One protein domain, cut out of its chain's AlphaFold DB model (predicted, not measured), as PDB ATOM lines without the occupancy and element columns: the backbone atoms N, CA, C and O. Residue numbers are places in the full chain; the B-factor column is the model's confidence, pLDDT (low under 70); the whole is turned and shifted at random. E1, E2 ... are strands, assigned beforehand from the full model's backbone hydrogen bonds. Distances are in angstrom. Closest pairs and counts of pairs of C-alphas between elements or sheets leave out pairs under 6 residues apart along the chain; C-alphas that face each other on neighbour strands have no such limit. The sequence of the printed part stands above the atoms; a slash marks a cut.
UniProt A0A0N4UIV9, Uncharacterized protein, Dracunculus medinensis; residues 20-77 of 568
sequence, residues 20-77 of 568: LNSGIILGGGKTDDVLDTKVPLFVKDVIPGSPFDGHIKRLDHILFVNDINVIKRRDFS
ATOM      1  N   LEU A  20     195.456 159.680 209.216       59.43
ATOM      2  CA  LEU A  20     195.551 161.094 208.926       59.43
ATOM      3  C   LEU A  20     194.158 161.594 208.573       59.43
ATOM      4  O   LEU A  20     193.594 161.274 207.525       59.43
ATOM      5  N   ASN A  21     193.603 162.377 209.495       75.58
ATOM      6  CA  ASN A  21     192.486 163.260 209.213       75.58
ATOM      7  C   ASN A  21     192.796 164.004 207.910       75.58
ATOM      8  O   ASN A  21     193.894 164.533 207.755       75.58
ATOM      9  N   SER A  22     191.824 164.087 207.002       87.07
ATOM     10  CA  SER A  22     191.963 164.792 205.720       87.07
ATOM     11  C   SER A  22     192.383 166.257 205.870       87.07
ATOM     12  O   SER A  22     192.727 166.889 204.885       87.07
ATOM     13  N   GLY A  23     192.344 166.817 207.080       92.98
ATOM     14  CA  GLY A  23     192.694 168.205 207.346       92.98
ATOM     15  C   GLY A  23     191.623 169.194 206.896       92.98
ATOM     16  O   GLY A  23     191.869 170.390 206.879       92.98
ATOM     17  N   ILE A  24     190.418 168.718 206.582       94.07
ATOM     18  CA  ILE A  24     189.263 169.567 206.290       94.07
ATOM     19  C   ILE A  24     188.266 169.452 207.443       94.07
ATOM     20  O   ILE A  24     187.846 168.351 207.804       94.07
ATOM     21  N   ILE A  25     187.838 170.587 207.993       93.93
ATOM     22  CA  ILE A  25     186.721 170.673 208.932       93.93
ATOM     23  C   ILE A  25     185.467 171.004 208.131       93.93
ATOM     24  O   ILE A  25     185.387 172.041 207.476       93.93
ATOM     25  N   LEU A  26     184.467 170.131 208.192       93.66
ATOM     26  CA  LEU A  26     183.206 170.314 207.480       93.66
ATOM     27  C   LEU A  26     182.156 170.958 208.388       93.66
ATOM     28  O   LEU A  26     182.057 170.630 209.569       93.66
ATOM     29  N   GLY A  27     181.375 171.869 207.820       90.27
ATOM     30  CA  GLY A  27     180.176 172.457 208.405       90.27
ATOM     31  C   GLY A  27     178.933 172.110 207.587       90.27
ATOM     32  O   GLY A  27     179.012 171.589 206.469       90.27
ATOM     33  N   GLY A  28     177.768 172.402 208.152       87.68
ATOM     34  CA  GLY A  28     176.477 172.119 207.543       87.68
ATOM     35  C   GLY A  28     176.046 170.656 207.662       87.68
ATOM     36  O   GLY A  28     176.579 169.850 208.427       87.68
ATOM     37  N   GLY A  29     175.035 170.290 206.878       80.72
ATOM     38  CA  GLY A  29     174.329 169.022 207.034       80.72
ATOM     39  C   GLY A  29     173.218 169.076 208.085       80.72
ATOM     40  O   GLY A  29     172.916 170.111 208.662       80.72
ATOM     41  N   LYS A  30     172.544 167.937 208.288       68.86
ATOM     42  CA  LYS A  30     171.301 167.855 209.082       68.86
ATOM     43  C   LYS A  30     171.494 168.179 210.572       68.86
ATOM     44  O   LYS A  30     170.519 168.501 211.230       68.86
ATOM     45  N   THR A  31     172.713 168.027 211.080       63.28
ATOM     46  CA  THR A  31     173.050 168.132 212.508       63.28
ATOM     47  C   THR A  31     173.835 169.395 212.838       63.28
ATOM     48  O   THR A  31     174.367 169.493 213.938       63.28
ATOM     49  N   ASP A  32     173.999 170.321 211.886       63.43
ATOM     50  CA  ASP A  32     174.585 171.615 212.219       63.43
ATOM     51  C   ASP A  32     173.489 172.492 212.827       63.43
ATOM     52  O   ASP A  32     172.829 173.283 212.150       63.43
ATOM     53  N   ASP A  33     173.261 172.272 214.122       57.80
ATOM     54  CA  ASP A  33     172.225 172.927 214.926       57.80
ATOM     55  C   ASP A  33     172.391 174.456 214.961       57.80
ATOM     56  O   ASP A  33     171.476 175.179 215.348       57.80
ATOM     57  N   VAL A  34     173.550 174.972 214.536       61.72
ATOM     58  CA  VAL A  34     173.880 176.401 214.585       61.72
ATOM     59  C   VAL A  34     172.986 177.233 213.666       61.72
ATOM     60  O   VAL A  34     172.754 178.404 213.960       61.72
ATOM     61  N   LEU A  35     172.490 176.668 212.562       58.32
ATOM     62  CA  LEU A  35     171.821 177.467 211.530       58.32
ATOM     63  C   LEU A  35     170.324 177.199 211.373       58.32
ATOM     64  O   LEU A  35     169.694 177.942 210.623       58.32
ATOM     65  N   ASP A  36     169.753 176.180 212.033       60.02
ATOM     66  CA  ASP A  36     168.336 175.728 211.948       60.02
ATOM     67  C   ASP A  36     167.766 175.624 210.507       60.02
ATOM     68  O   ASP A  36     166.582 175.421 210.238       60.02
ATOM     69  N   THR A  37     168.656 175.750 209.532       60.39
ATOM     70  CA  THR A  37     168.429 175.807 208.105       60.39
ATOM     71  C   THR A  37     169.291 174.713 207.519       60.39
ATOM     72  O   THR A  37     170.427 174.476 207.925       60.39
ATOM     73  N   LYS A  38     168.712 173.967 206.581       67.93
ATOM     74  CA  LYS A  38     169.376 172.838 205.936       67.93
ATOM     75  C   LYS A  38     170.470 173.369 205.012       67.93
ATOM     76  O   LYS A  38     170.236 173.551 203.822       67.93
ATOM     77  N   VAL A  39     171.652 173.630 205.564       73.08
ATOM     78  CA  VAL A  39     172.791 174.121 204.790       73.08
ATOM     79  C   VAL A  39     173.483 172.935 204.099       73.08
ATOM     80  O   VAL A  39     173.703 171.897 204.742       73.08
ATOM     81  N   PRO A  40     173.808 173.033 202.793       83.26
ATOM     82  CA  PRO A  40     174.653 172.050 202.110       83.26
ATOM     83  C   PRO A  40     175.976 171.843 202.856       83.26
ATOM     84  O   PRO A  40     176.421 172.722 203.582       83.26
ATOM     85  N   LEU A  41     176.612 170.683 202.680       90.74
ATOM     86  CA  LEU A  41     177.920 170.424 203.285       90.74
ATOM     87  C   LEU A  41     178.925 171.451 202.745       90.74
ATOM     88  O   LEU A  41     179.038 171.608 201.527       90.74
ATOM     89  N   PHE A  42     179.618 172.161 203.627       92.45
ATOM     90  CA  PHE A  42     180.612 173.163 203.246       92.45
ATOM     91  C   PHE A  42     181.890 173.006 204.065       92.45
ATOM     92  O   PHE A  42     181.884 172.399 205.135       92.45
ATOM     93  N   VAL A  43     182.996 173.552 203.576       94.78
ATOM     94  CA  VAL A  43     184.261 173.579 204.307       94.78
ATOM     95  C   VAL A  43     184.219 174.690 205.347       94.78
ATOM     96  O   VAL A  43     184.235 175.874 205.026       94.78
ATOM     97  N   LYS A  44     184.120 174.314 206.620       94.21
ATOM     98  CA  LYS A  44     184.124 175.248 207.748       94.21
ATOM     99  C   LYS A  44     185.520 175.800 208.008       94.21
ATOM    100  O   LYS A  44     185.636 176.981 208.327       94.21
ATOM    101  N   ASP A  45     186.536 174.954 207.874       95.80
ATOM    102  CA  ASP A  45     187.939 175.329 208.017       95.80
ATOM    103  C   ASP A  45     188.854 174.330 207.298       95.80
ATOM    104  O   ASP A  45     188.465 173.175 207.096       95.80
ATOM    105  N   VAL A  46     190.062 174.758 206.943       95.28
ATOM    106  CA  VAL A  46     191.108 173.896 206.369       95.28
ATOM    107  C   VAL A  46     192.336 174.002 207.256       95.28
ATOM    108  O   VAL A  46     192.801 175.096 207.557       95.28
ATOM    109  N   ILE A  47     192.840 172.858 207.712       94.97
ATOM    110  CA  ILE A  47     194.030 172.790 208.554       94.97
ATOM    111  C   ILE A  47     195.248 173.111 207.675       94.97
ATOM    112  O   ILE A  47     195.444 172.421 206.664       94.97
ATOM    113  N   PRO A  48     196.072 174.113 208.045       94.07
ATOM    114  CA  PRO A  48     197.289 174.435 207.311       94.07
ATOM    115  C   PRO A  48     198.219 173.223 207.186       94.07
ATOM    116  O   PRO A  48     198.392 172.469 208.147       94.07
ATOM    117  N   GLY A  49     198.800 173.024 206.004       93.05
ATOM    118  CA  GLY A  49     199.651 171.868 205.690       93.05
ATOM    119  C   GLY A  49     198.895 170.561 205.417       93.05
ATOM    120  O   GLY A  49     199.520 169.514 205.243       93.05
ATOM    121  N   SER A  50     197.559 170.587 205.378       93.74
ATOM    122  CA  SER A  50     196.776 169.442 204.910       93.74
ATOM    123  C   SER A  50     196.922 169.232 203.396       93.74
ATOM    124  O   SER A  50     197.218 170.182 202.675       93.74
ATOM    125  N   PRO A  51     196.624 168.027 202.871       93.44
ATOM    126  CA  PRO A  51     196.623 167.775 201.425       93.44
ATOM    127  C   PRO A  51     195.653 168.654 200.617       93.44
ATOM    128  O   PRO A  51     195.713 168.657 199.393       93.44
ATOM    129  N   PHE A  52     194.734 169.363 201.282       93.61
ATOM    130  CA  PHE A  52     193.755 170.249 200.648       93.61
ATOM    131  C   PHE A  52     194.045 171.735 200.874       93.61
ATOM    132  O   PHE A  52     193.295 172.575 200.370       93.61
ATOM    133  N   ASP A  53     195.103 172.066 201.617       92.45
ATOM    134  CA  ASP A  53     195.530 173.445 201.822       92.45
ATOM    135  C   ASP A  53     195.902 174.081 200.471       92.45
ATOM    136  O   ASP A  53     196.567 173.469 199.639       92.45
ATOM    137  N   GLY A  54     195.372 175.274 200.197       92.59
ATOM    138  CA  GLY A  54     195.465 175.937 198.889       92.59
ATOM    139  C   GLY A  54     194.537 175.399 197.784       92.59
ATOM    140  O   GLY A  54     194.256 176.134 196.836       92.59
ATOM    141  N   HIS A  55     194.007 174.176 197.903       93.16
ATOM    142  CA  HIS A  55     193.101 173.585 196.904       93.16
ATOM    143  C   HIS A  55     191.623 173.839 197.195       93.16
ATOM    144  O   HIS A  55     190.837 174.028 196.269       93.16
ATOM    145  N   ILE A  56     191.242 173.830 198.472       94.27
ATOM    146  CA  ILE A  56     189.867 174.067 198.911       94.27
ATOM    147  C   ILE A  56     189.859 175.272 199.846       94.27
ATOM    148  O   ILE A  56     190.741 175.428 200.689       94.27
ATOM    149  N   LYS A  57     188.861 176.143 199.701       92.60
ATOM    150  CA  LYS A  57     188.701 177.351 200.511       92.60
ATOM    151  C   LYS A  57     187.584 177.183 201.530       92.60
ATOM    152  O   LYS A  57     186.633 176.418 201.366       92.60
ATOM    153  N   ARG A  58     187.681 177.952 202.613       91.58
ATOM    154  CA  ARG A  58     186.591 178.085 203.580       91.58
ATOM    155  C   ARG A  58     185.320 178.557 202.858       91.58
ATOM    156  O   ARG A  58     185.372 179.495 202.073       91.58
ATOM    157  N   LEU A  59     184.192 177.931 203.194       89.83
ATOM    158  CA  LEU A  59     182.857 178.054 202.592       89.83
ATOM    159  C   LEU A  59     182.654 177.348 201.241       89.83
ATOM    160  O   LEU A  59     181.534 177.374 200.729       89.83
ATOM    161  N   ASP A  60     183.654 176.639 200.711       91.48
ATOM    162  CA  ASP A  60     183.442 175.806 199.526       91.48
ATOM    163  C   ASP A  60     182.431 174.699 199.818       91.48
ATOM    164  O   ASP A  60     182.480 174.027 200.851       91.48
ATOM    165  N   HIS A  61     181.493 174.498 198.896       90.30
ATOM    166  CA  HIS A  61     180.461 173.482 199.036       90.30
ATOM    167  C   HIS A  61     180.921 172.152 198.466       90.30
ATOM    168  O   HIS A  61     181.275 172.048 197.293       90.30
ATOM    169  N   ILE A  62     180.810 171.104 199.275       91.34
ATOM    170  CA  ILE A  62     181.092 169.746 198.832       91.34
ATOM    171  C   ILE A  62     179.806 169.185 198.236       91.34
ATOM    172  O   ILE A  62     178.856 168.869 198.955       91.34
ATOM    173  N   LEU A  63     179.770 169.105 196.908       86.86
ATOM    174  CA  LEU A  63     178.639 168.571 196.143       86.86
ATOM    175  C   LEU A  63     178.795 167.067 195.889       86.86
ATOM    176  O   LEU A  63     177.823 166.307 195.944       86.86
ATOM    177  N   PHE A  64     180.038 166.638 195.675       86.61
ATOM    178  CA  PHE A  64     180.420 165.263 195.405       86.61
ATOM    179  C   PHE A  64     181.638 164.889 196.247       86.61
ATOM    180  O   PHE A  64     182.507 165.719 196.503       86.61
ATOM    181  N   VAL A  65     181.679 163.643 196.701       89.56
ATOM    182  CA  VAL A  65     182.867 163.029 197.297       89.56
ATOM    183  C   VAL A  65     183.105 161.750 196.514       89.56
ATOM    184  O   VAL A  65     182.350 160.786 196.672       89.56
ATOM    185  N   ASN A  66     184.099 161.775 195.626       87.68
ATOM    186  CA  ASN A  66     184.220 160.828 194.513       87.68
ATOM    187  C   ASN A  66     182.910 160.851 193.695       87.68
ATOM    188  O   ASN A  66     182.332 161.915 193.493       87.68
ATOM    189  N   ASP A  67     182.355 159.694 193.342       81.93
ATOM    190  CA  ASP A  67     181.079 159.602 192.613       81.93
ATOM    191  C   ASP A  67     179.841 159.697 193.522       81.93
ATOM    192  O   ASP A  67     178.697 159.494 193.104       81.93
ATOM    193  N   ILE A  68     180.036 159.976 194.815       78.83
ATOM    194  CA  ILE A  68     178.932 160.118 195.760       78.83
ATOM    195  C   ILE A  68     178.464 161.561 195.731       78.83
ATOM    196  O   ILE A  68     179.055 162.432 196.365       78.83
ATOM    197  N   ASN A  69     177.324 161.793 195.088       80.41
ATOM    198  CA  ASN A  69     176.607 163.048 195.232       80.41
ATOM    199  C   ASN A  69     176.094 163.189 196.682       80.41
ATOM    200  O   ASN A  69     175.095 162.577 197.083       80.41
ATOM    201  N   VAL A  70     176.800 163.987 197.487       82.45
ATOM    202  CA  VAL A  70     176.469 164.238 198.899       82.45
ATOM    203  C   VAL A  70     175.252 165.154 199.059       82.45
ATOM    204  O   VAL A  70     174.681 165.215 200.151       82.45
ATOM    205  N   ILE A  71     174.790 165.779 197.971       76.27
ATOM    206  CA  ILE A  71     173.487 166.450 197.896       76.27
ATOM    207  C   ILE A  71     172.368 165.402 197.781       76.27
ATOM    208  O   ILE A  71     171.415 165.427 198.551       76.27
ATOM    209  N   LYS A  72     172.488 164.431 196.865       60.93
ATOM    210  CA  LYS A  72     171.422 163.454 196.563       60.93
ATOM    211  C   LYS A  72     171.228 162.387 197.643       60.93
ATOM    212  O   LYS A  72     170.158 161.797 197.724       60.93
ATOM    213  N   ARG A  73     172.237 162.108 198.481       56.81
ATOM    214  CA  ARG A  73     172.146 161.063 199.526       56.81
ATOM    215  C   ARG A  73     171.278 161.415 200.731       56.81
ATOM    216  O   ARG A  73     171.114 160.590 201.625       56.81
ATOM    217  N   ARG A  74     170.747 162.625 200.786       54.07
ATOM    218  CA  ARG A  74     169.811 163.039 201.824       54.07
ATOM    219  C   ARG A  74     168.497 163.351 201.130       54.07
ATOM    220  O   ARG A  74     168.510 163.791 199.985       54.07
ATOM    221  N   ASP A  75     167.389 163.233 201.853       51.26
ATOM    222  CA  ASP A  75     166.079 163.792 201.479       51.26
ATOM    223  C   ASP A  75     166.104 165.336 201.382       51.26
ATOM    224  O   ASP A  75     165.145 166.040 201.708       51.26
ATOM    225  N   PHE A  76     167.230 165.913 200.971       51.39
ATOM    226  CA  PHE A  76     167.253 167.166 200.274       51.39
ATOM    227  C   PHE A  76     166.474 166.937 198.987       51.39
ATOM    228  O   PHE A  76     167.007 166.521 197.963       51.39
ATOM    229  N   SER A  77     165.203 167.313 199.007       53.10
ATOM    230  CA  SER A  77     164.517 167.727 197.792       53.10
ATOM    231  C   SER A  77     165.143 169.022 197.238       53.10
ATOM    232  O   SER A  77     164.419 169.928 196.834       53.10
TER     233      SER A  77
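What this domain is: This is residues 20 to 77 of the 568 residues of an uncharacterized protein of Dracunculus medinensis (UniProt A0A0N4UIV9). There is little regular structure here: one short two-stranded hairpin, E1 and E2, with long loops round it. A wide loop joins the strands, and after E2 the chain folds back beside that strand near residue 58, then runs off through a small turn, residues 64 to 69. The printed part has 58 residues, of which 9 are in named elements; the class is all strand, with no named helix, and E1 precedes E2 in an antiparallel sheet. It is only just compact, close to loose, with a radius of gyration of the C-alphas of 12.0 A and spans of 35 by 28 by 18 A.

Where its parts are: E2, residues 42 to 46, is 11.0 A long and ends at C-alpha 46 (191.108, 173.896, 206.369). E1, residues 24 to 27, is 9.8 A long and begins at C-alpha 24 (189.263, 169.567, 206.290).

How they stand to each other: E1 and E2 form an antiparallel hairpin, their directions at 143 degrees. C-alphas 24 and 46 face each other at 4.7 A. N 25 and O 45, 2.8 A, and N 44 and O 25, 2.7 A, are within hydrogen-bond range. Residues 64 to 65 pair antiparallel with residues 68 to 69.

The domain as a whole: The C-alphas farthest apart, of Gly 49 and Ser 77, are 36.2 A apart. The printed part has no cut. The link from E1 to E2, 14 residues, is long. The pLDDT is under 70 at residue 20, residues 30 to 38 and residues 72 to 77.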